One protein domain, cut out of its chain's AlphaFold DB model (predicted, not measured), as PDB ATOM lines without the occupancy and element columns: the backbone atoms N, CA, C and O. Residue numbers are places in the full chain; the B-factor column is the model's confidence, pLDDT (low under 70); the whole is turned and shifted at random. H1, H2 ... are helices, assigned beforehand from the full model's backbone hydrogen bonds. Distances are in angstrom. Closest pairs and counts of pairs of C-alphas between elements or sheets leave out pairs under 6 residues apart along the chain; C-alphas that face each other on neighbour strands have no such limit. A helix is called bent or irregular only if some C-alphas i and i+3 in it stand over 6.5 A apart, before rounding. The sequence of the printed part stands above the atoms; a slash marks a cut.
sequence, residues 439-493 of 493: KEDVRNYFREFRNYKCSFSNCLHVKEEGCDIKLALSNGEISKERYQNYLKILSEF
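AT A GLANCE: This is residues 439 to 493 of the 493 residues of the protein "Multifunctional fusion protein" of bacterium (UniProt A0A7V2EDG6). What does the model look like? Four helices follow one another round a ring with few contacts between them: H4, the longest, makes one side, and its residues 486 to 490 pack on H1, where the ring closes. The link of residues 452 to 467 loops away from H2 and back to H3, coming in part near the middle of the model. What is it made of, and how large is it? The printed part has 55 residues with four named helices in the order H1, H2, H3, H4 and no named strand, and its class is all helix. It is compact, with a radius of gyration of the C-alphas of 10.3 A, and rounded, spanning 27 by 24 by 19 A.

HOW THE PARTS SIT: What does the longest helix touch? H4, residues 480 to 492, touches H1, residues 439 to 445, with its residues 486 to 490 alone; the closest C-alphas, of Lys 439 and Leu 490, are 6.3 A apart. The two run opposite ways at a shallow tilt of 32 degrees. What lies near the other helices? H3, residues 468 to 474, is close to H4 but not clearly touching, with Leu 473 and Lys 480 the closest C-alphas at 6.6 A, at a steep tilt of 52 degrees, opposite ways. H2, residues 447 to 451, is close but not clearly touching to H3, with the closest C-alphas, of Phe 449 and Ile 469, 6.6 A apart, and likewise to H1, with those of Asn 444 and Arg 450 at 6.9 A. Which pairs are apart, and how do the backbones run? H1 and H3 are apart, and so are H2 and H4. Every O i to N i+4 pair is within hydrogen-bond range in H3 and H4, against 0 of 3 in H1 and 0 of 1 in H2, where O i to N i+3 pairs within range number 3 of 4 and 1 of 2.

IN THESE COORDINATES: Where does H4 lie? Its 13 residues measure 18.7 A from C-alpha 480 at (-15.677, 41.235, -4.921) to C-alpha 492 at (-27.190, 40.899, 9.811). How long are the others? H1 measures 11.2 A from C-alpha 439 at (-21.693, 35.126, 13.710) and is only just irregular, with C-alphas 440 and 443 6.6 A apart. H2 measures 7.9 A and H3 9.7 A.

THE WHOLE: How far does it reach? The two C-alphas farthest apart, of Asn 475 and Phe 493, are 28.2 A apart, while those of Lys 439 and Phe 493, the chain's last residue, are 5.7 A apart. Which links are long? H2 to H3, with 16 residues, is long; H1 to H2 and H3 to H4 are tight. Is anything cut or uncertain? The printed part has no cut, its mean pLDDT is 91.2, and no printed residue is under 70.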
ATOM      1  N   LYS A 439     -22.297  34.119  14.590       90.94
ATOM      2  CA  LYS A 439     -21.693  35.126  13.710       90.94
ATOM      3  C   LYS A 439     -20.312  34.703  13.208       90.94
ATOM      4  O   LYS A 439     -19.987  34.895  12.040       90.94
ATOM      5  N   GLU A 440     -19.505  34.111  14.082       89.69
ATOM      6  CA  GLU A 440     -18.127  33.716  13.792       89.69
ATOM      7  C   GLU A 440     -18.050  32.514  12.843       89.69
ATOM      8  O   GLU A 440     -17.024  32.313  12.189       89.69
ATOM      9  N   ASP A 441     -19.130  31.734  12.742       90.75
ATOM     10  CA  ASP A 441     -19.171  30.526  11.922       90.75
ATOM     11  C   ASP A 441     -19.375  30.847  10.434       90.75
ATOM     12  O   ASP A 441     -18.954  30.070   9.581       90.75
ATOM     13  N   VAL A 442     -19.946  32.014  10.100       92.81
ATOM     14  CA  VAL A 442     -20.275  32.420   8.717       92.81
ATOM     15  C   VAL A 442     -19.068  32.295   7.780       92.81
ATOM     16  O   VAL A 442     -19.208  31.841   6.645       92.81
ATOM     17  N   ARG A 443     -17.862  32.639   8.258       91.81
ATOM     18  CA  ARG A 443     -16.618  32.560   7.464       91.81
ATOM     19  C   ARG A 443     -16.296  31.141   6.985       91.81
ATOM     20  O   ARG A 443     -15.685  30.981   5.935       91.81
ATOM     21  N   ASN A 444     -16.742  30.117   7.714       91.62
ATOM     22  CA  ASN A 444     -16.465  28.711   7.404       91.62
ATOM     23  C   ASN A 444     -17.346  28.172   6.262       91.62
ATOM     24  O   ASN A 444     -17.079  27.094   5.719       91.62
ATOM     25  N   TYR A 445     -18.400  28.906   5.895       94.00
ATOM     26  CA  TYR A 445     -19.434  28.464   4.954       94.00
ATOM     27  C   TYR A 445     -19.417  29.218   3.620       94.00
ATOM     28  O   TYR A 445     -20.316  29.065   2.795       94.00
ATOM     29  N   PHE A 446     -18.349  29.975   3.369       95.06
ATOM     30  CA  PHE A 446     -17.935  30.400   2.037       95.06
ATOM     31  C   PHE A 446     -16.846  29.430   1.561       95.06
ATOM     32  O   PHE A 446     -15.724  29.465   2.069       95.06
ATOM     33  N   ARG A 447     -17.182  28.513   0.639       94.06
ATOM     34  CA  ARG A 447     -16.289  27.422   0.187       94.06
ATOM     35  C   ARG A 447     -14.914  27.927  -0.231       94.06
ATOM     36  O   ARG A 447     -13.908  27.354   0.171       94.06
ATOM     37  N   GLU A 448     -14.886  29.016  -0.987       93.50
ATOM     38  CA  GLU A 448     -13.672  29.624  -1.520       93.50
ATOM     39  C   GLU A 448     -12.714  30.124  -0.424       93.50
ATOM     40  O   GLU A 448     -11.505  30.150  -0.638       93.50
ATOM     41  N   PHE A 449     -13.212  30.452   0.776       94.00
ATOM     42  CA  PHE A 449     -12.365  30.919   1.880       94.00
ATOM     43  C   PHE A 449     -11.552  29.784   2.508       94.00
ATOM     44  O   PHE A 449     -10.480  30.030   3.056       94.00
ATOM     45  N   ARG A 450     -12.012  28.530   2.388       90.06
ATOM     46  CA  ARG A 450     -11.351  27.349   2.974       90.06
ATOM     47  C   ARG A 450      -9.967  27.072   2.376       90.06
ATOM     48  O   ARG A 450      -9.184  26.344   2.981       90.06
ATOM     49  N   ASN A 451      -9.667  27.653   1.215       88.31
ATOM     50  CA  ASN A 451      -8.377  27.522   0.540       88.31
ATOM     51  C   ASN A 451      -7.275  28.400   1.157       88.31
ATOM     52  O   ASN A 451      -6.107  28.227   0.822       88.31
ATOM     53  N   TYR A 452      -7.627  29.321   2.059       90.00
ATOM     54  CA  TYR A 452      -6.711  30.306   2.632       90.00
ATOM     55  C   TYR A 452      -6.556  30.107   4.143       90.00
ATOM     56  O   TYR A 452      -7.466  29.625   4.820       90.00
ATOM     57  N   LYS A 453      -5.395  30.482   4.693       87.06
ATOM     58  CA  LYS A 453      -5.061  30.272   6.108       87.06
ATOM     59  C   LYS A 453      -4.496  31.543   6.725       87.06
ATOM     60  O   LYS A 453      -3.288  31.704   6.831       87.06
ATOM     61  N   CYS A 454      -5.386  32.401   7.216       87.00
ATOM     62  CA  CYS A 454      -4.967  33.611   7.915       87.00
ATOM     63  C   CYS A 454      -4.073  33.303   9.125       87.00
ATOM     64  O   CYS A 454      -4.308  32.342   9.861       87.00
ATOM     65  N   SER A 455      -3.125  34.202   9.390       83.94
ATOM     66  CA  SER A 455      -2.210  34.130  10.537       83.94
ATOM     67  C   SER A 455      -2.924  34.052  11.893       83.94
ATOM     68  O   SER A 455      -2.403  33.463  12.836       83.94
ATOM     69  N   PHE A 456      -4.127  34.628  11.996       83.88
ATOM     70  CA  PHE A 456      -4.963  34.567  13.194       83.88
ATOM     71  C   PHE A 456      -6.080  33.532  13.033       83.88
ATOM     72  O   PHE A 456      -6.919  33.642  12.135       83.88
ATOM     73  N   SER A 457      -6.158  32.576  13.961       81.94
ATOM     74  CA  SER A 457      -7.181  31.517  13.965       81.94
ATOM     75  C   SER A 457      -8.617  32.049  14.114       81.94
ATOM     76  O   SER A 457      -9.574  31.435  13.636       81.94
ATOM     77  N   ASN A 458      -8.791  33.226  14.715       85.19
ATOM     78  CA  ASN A 458     -10.075  33.901  14.920       85.19
ATOM     79  C   ASN A 458     -10.354  35.045  13.924       85.19
ATOM     80  O   ASN A 458     -11.295  35.802  14.142       85.19
ATOM     81  N   CYS A 459      -9.580  35.172  12.839       88.69
ATOM     82  CA  CYS A 459      -9.792  36.206  11.821       88.69
ATOM     83  C   CYS A 459     -11.207  36.139  11.215       88.69
ATOM     84  O   CYS A 459     -11.566  35.147  10.582       88.69
ATOM     85  N   LEU A 460     -11.999  37.198  11.368       90.25
ATOM     86  CA  LEU A 460     -13.310  37.371  10.732       90.25
ATOM     87  C   LEU A 460     -13.197  37.984   9.333       90.25
ATOM     88  O   LEU A 460     -14.200  38.282   8.699       90.25
ATOM     89  N   HIS A 461     -11.980  38.209   8.844       91.62
ATOM     90  CA  HIS A 461     -11.714  38.777   7.527       91.62
ATOM     91  C   HIS A 461     -12.347  40.160   7.301       91.62
ATOM     92  O   HIS A 461     -12.549  40.543   6.158       91.62
ATOM     93  N   VAL A 462     -12.620  40.947   8.350       89.50
ATOM     94  CA  VAL A 462     -13.280  42.261   8.246       89.50
ATOM     95  C   VAL A 462     -12.284  43.404   8.393       89.50
ATOM     96  O   VAL A 462     -12.135  44.224   7.489       89.50
ATOM     97  N   LYS A 463     -11.554  43.476   9.510       89.31
ATOM     98  CA  LYS A 463     -10.650  44.600   9.852       89.31
ATOM     99  C   LYS A 463      -9.208  44.170  10.092       89.31
ATOM    100  O   LYS A 463      -8.328  45.013  10.095       89.31
ATOM    101  N   GLU A 464      -8.977  42.873  10.208       87.31
ATOM    102  CA  GLU A 464      -7.687  42.274  10.509       87.31
ATOM    103  C   GLU A 464      -6.651  42.628   9.436       87.31
ATOM    104  O   GLU A 464      -6.943  42.555   8.230       87.31
ATOM    105  N   GLU A 465      -5.465  43.017   9.902       82.69
ATOM    106  CA  GLU A 465      -4.262  43.228   9.097       82.69
ATOM    107  C   GLU A 465      -3.615  41.874   8.766       82.69
ATOM    108  O   GLU A 465      -3.698  40.930   9.551       82.69
ATOM    109  N   GLY A 466      -3.010  41.751   7.579       82.62
ATOM    110  CA  GLY A 466      -2.419  40.482   7.125       82.62
ATOM    111  C   GLY A 466      -3.443  39.371   6.852       82.62
ATOM    112  O   GLY A 466      -3.128  38.192   6.961       82.62
ATOM    113  N   CYS A 467      -4.693  39.727   6.541       91.06
ATOM    114  CA  CYS A 467      -5.733  38.758   6.209       91.06
ATOM    115  C   CYS A 467      -5.553  38.205   4.783       91.06
ATOM    116  O   CYS A 467      -5.826  38.913   3.812       91.06
ATOM    117  N   ASP A 468      -5.201  36.923   4.663       92.44
ATOM    118  CA  ASP A 468      -5.081  36.209   3.380       92.44
ATOM    119  C   ASP A 468      -6.317  36.331   2.483       92.44
ATOM    120  O   ASP A 468      -6.183  36.507   1.279       92.44
ATOM    121  N   ILE A 469      -7.526  36.310   3.054       93.56
ATOM    122  CA  ILE A 469      -8.769  36.478   2.282       93.56
ATOM    123  C   ILE A 469      -8.829  37.856   1.617       93.56
ATOM    124  O   ILE A 469      -9.255  37.981   0.471       93.56
ATOM    125  N   LYS A 470      -8.375  38.909   2.306       92.56
ATOM    126  CA  LYS A 470      -8.319  40.256   1.723       92.56
ATOM    127  C   LYS A 470      -7.214  40.377   0.674       92.56
ATOM    128  O   LYS A 470      -7.404  41.091  -0.307       92.56
ATOM    129  N   LEU A 471      -6.092  39.680   0.860       92.56
ATOM    130  CA  LEU A 471      -5.026  39.606  -0.144       92.56
ATOM    131  C   LEU A 471      -5.522  38.899  -1.411       92.56
ATOM    132  O   LEU A 471      -5.436  39.461  -2.501       92.56
ATOM    133  N   ALA A 472      -6.161  37.740  -1.265       93.19
ATOM    134  CA  ALA A 472      -6.784  37.000  -2.360       93.19
ATOM    135  C   ALA A 472      -7.861  37.824  -3.089       93.19
ATOM    136  O   ALA A 472      -7.940  37.820  -4.318       93.19
ATOM    137  N   LEU A 473      -8.657  38.602  -2.347       93.50
ATOM    138  CA  LEU A 473      -9.595  39.572  -2.915       93.50
ATOM    139  C   LEU A 473      -8.883  40.652  -3.748       93.50
ATOM    140  O   LEU A 473      -9.369  41.009  -4.822       93.50
ATOM    141  N   SER A 474      -7.746  41.182  -3.278       92.31
ATOM    142  CA  SER A 474      -6.969  42.185  -4.022       92.31
ATOM    143  C   SER A 474      -6.309  41.622  -5.284       92.31
ATOM    144  O   SER A 474      -6.240  42.326  -6.289       92.31
ATOM    145  N   ASN A 475      -5.935  40.340  -5.265       93.50
ATOM    146  CA  ASN A 475      -5.377  39.616  -6.410       93.50
ATOM    147  C   ASN A 475      -6.443  39.166  -7.425       93.50
ATOM    148  O   ASN A 475      -6.103  38.687  -8.503       93.50
ATOM    149  N   GLY A 476      -7.732  39.306  -7.098       90.69
ATOM    150  CA  GLY A 476      -8.839  38.859  -7.949       90.69
ATOM    151  C   GLY A 476      -9.128  37.356  -7.882       90.69
ATOM    152  O   GLY A 476      -9.917  36.862  -8.682       90.69
ATOM    153  N   GLU A 477      -8.535  36.639  -6.928       91.56
ATOM    154  CA  GLU A 477      -8.789  35.211  -6.693       91.56
ATOM    155  C   GLU A 477     -10.151  34.982  -6.014       91.56
ATOM    156  O   GLU A 477     -10.812  33.972  -6.243       91.56
ATOM    157  N   ILE A 478     -10.603  35.953  -5.209       93.44
ATOM    158  CA  ILE A 478     -11.937  35.975  -4.598       93.44
ATOM    159  C   ILE A 478     -12.781  37.065  -5.256       93.44
ATOM    160  O   ILE A 478     -12.364  38.216  -5.393       93.44
ATOM    161  N   SER A 479     -14.018  36.721  -5.618       95.06
ATOM    162  CA  SER A 479     -14.964  37.681  -6.186       95.06
ATOM    163  C   SER A 479     -15.321  38.793  -5.197       95.06
ATOM    164  O   SER A 479     -15.754  38.541  -4.068       95.06
ATOM    165  N   LYS A 480     -15.235  40.045  -5.669       94.75
ATOM    166  CA  LYS A 480     -15.677  41.235  -4.921       94.75
ATOM    167  C   LYS A 480     -17.138  41.144  -4.498       94.75
ATOM    168  O   LYS A 480     -17.469  41.543  -3.386       94.75
ATOM    169  N   GLU A 481     -17.992  40.597  -5.356       94.69
ATOM    170  CA  GLU A 481     -19.417  40.432  -5.070       94.69
ATOM    171  C   GLU A 481     -19.645  39.457  -3.907       94.69
ATOM    172  O   GLU A 481     -20.350  39.781  -2.950       94.69
ATOM    173  N   ARG A 482     -18.975  38.299  -3.936       96.31
ATOM    174  CA  ARG A 482     -19.065  37.274  -2.885       96.31
ATOM    175  C   ARG A 482     -18.571  37.797  -1.540       96.31
ATOM    176  O   ARG A 482     -19.245  37.621  -0.528       96.31
ATOM    177  N   TYR A 483     -17.446  38.508  -1.525       96.56
ATOM    178  CA  TYR A 483     -16.926  39.120  -0.300       96.56
ATOM    179  C   TYR A 483     -17.843  40.235   0.241       96.56
ATOM    180  O   TYR A 483     -18.063  40.329   1.448       96.56
ATOM    181  N   GLN A 484     -18.451  41.052  -0.623       96.31
ATOM    182  CA  GLN A 484     -19.449  42.036  -0.184       96.31
ATOM    183  C   GLN A 484     -20.686  41.368   0.425       96.31
ATOM    184  O   GLN A 484     -21.195  41.836   1.445       96.31
ATOM    185  N   ASN A 485     -21.164  40.274  -0.170       96.44
ATOM    186  CA  ASN A 485     -22.283  39.513   0.379       96.44
ATOM    187  C   ASN A 485     -21.918  38.848   1.709       96.44
ATOM    188  O   ASN A 485     -22.729  38.892   2.630       96.44
ATOM    189  N   TYR A 486     -20.693  38.334   1.858       96.50
ATOM    190  CA  TYR A 486     -20.169  37.869   3.143       96.50
ATOM    191  C   TYR A 486     -20.285  38.948   4.231       96.50
ATOM    192  O   TYR A 486     -20.881  38.702   5.280       96.50
ATOM    193  N   LEU A 487     -19.803  40.168   3.964       95.56
ATOM    194  CA  LEU A 487     -19.885  41.276   4.921       95.56
ATOM    195  C   LEU A 487     -21.333  41.668   5.248       95.56
ATOM    196  O   LEU A 487     -21.651  41.917   6.412       95.56
ATOM    197  N   LYS A 488     -22.222  41.696   4.245       94.88
ATOM    198  CA  LYS A 488     -23.655  41.966   4.451       94.88
ATOM    199  C   LYS A 488     -24.285  40.911   5.356       94.88
ATOM    200  O   LYS A 488     -24.923  41.273   6.339       94.88
ATOM    201  N   ILE A 489     -24.050  39.629   5.081       93.31
ATOM    202  CA  ILE A 489     -24.547  38.525   5.910       93.31
ATOM    203  C   ILE A 489     -24.024  38.665   7.340       93.31
ATOM    204  O   ILE A 489     -24.805  38.595   8.281       93.31
ATOM    205  N   LEU A 490     -22.731  38.939   7.512       93.00
ATOM    206  CA  LEU A 490     -22.119  39.117   8.827       93.00
ATOM    207  C   LEU A 490     -22.700  40.315   9.599       93.00
ATOM    208  O   LEU A 490     -22.772  40.278  10.826       93.00
ATOM    209  N   SER A 491     -23.110  41.373   8.895       90.56
ATOM    210  CA  SER A 491     -23.750  42.552   9.495       90.56
ATOM    211  C   SER A 491     -25.191  42.307   9.939       90.56
ATOM    212  O   SER A 491     -25.701  43.042  10.780       90.56
ATOM    213  N   GLU A 492     -25.842  41.275   9.398       87.62
ATOM    214  CA  GLU A 492     -27.190  40.899   9.811       87.62
ATOM    215  C   GLU A 492     -27.197  40.185  11.154       87.62
ATOM    216  O   GLU A 492     -28.230  40.250  11.814       87.62
ATOM    217  N   PHE A 493     -26.081  39.563  11.561       88.06
ATOM    218  CA  PHE A 493     -25.864  38.993  12.895       88.06
ATOM    219  C   PHE A 493     -25.684  40.078  13.950       88.06
ATOM    220  O   PHE A 493     -26.573  40.138  14.832       88.06
TER     221      PHE A 493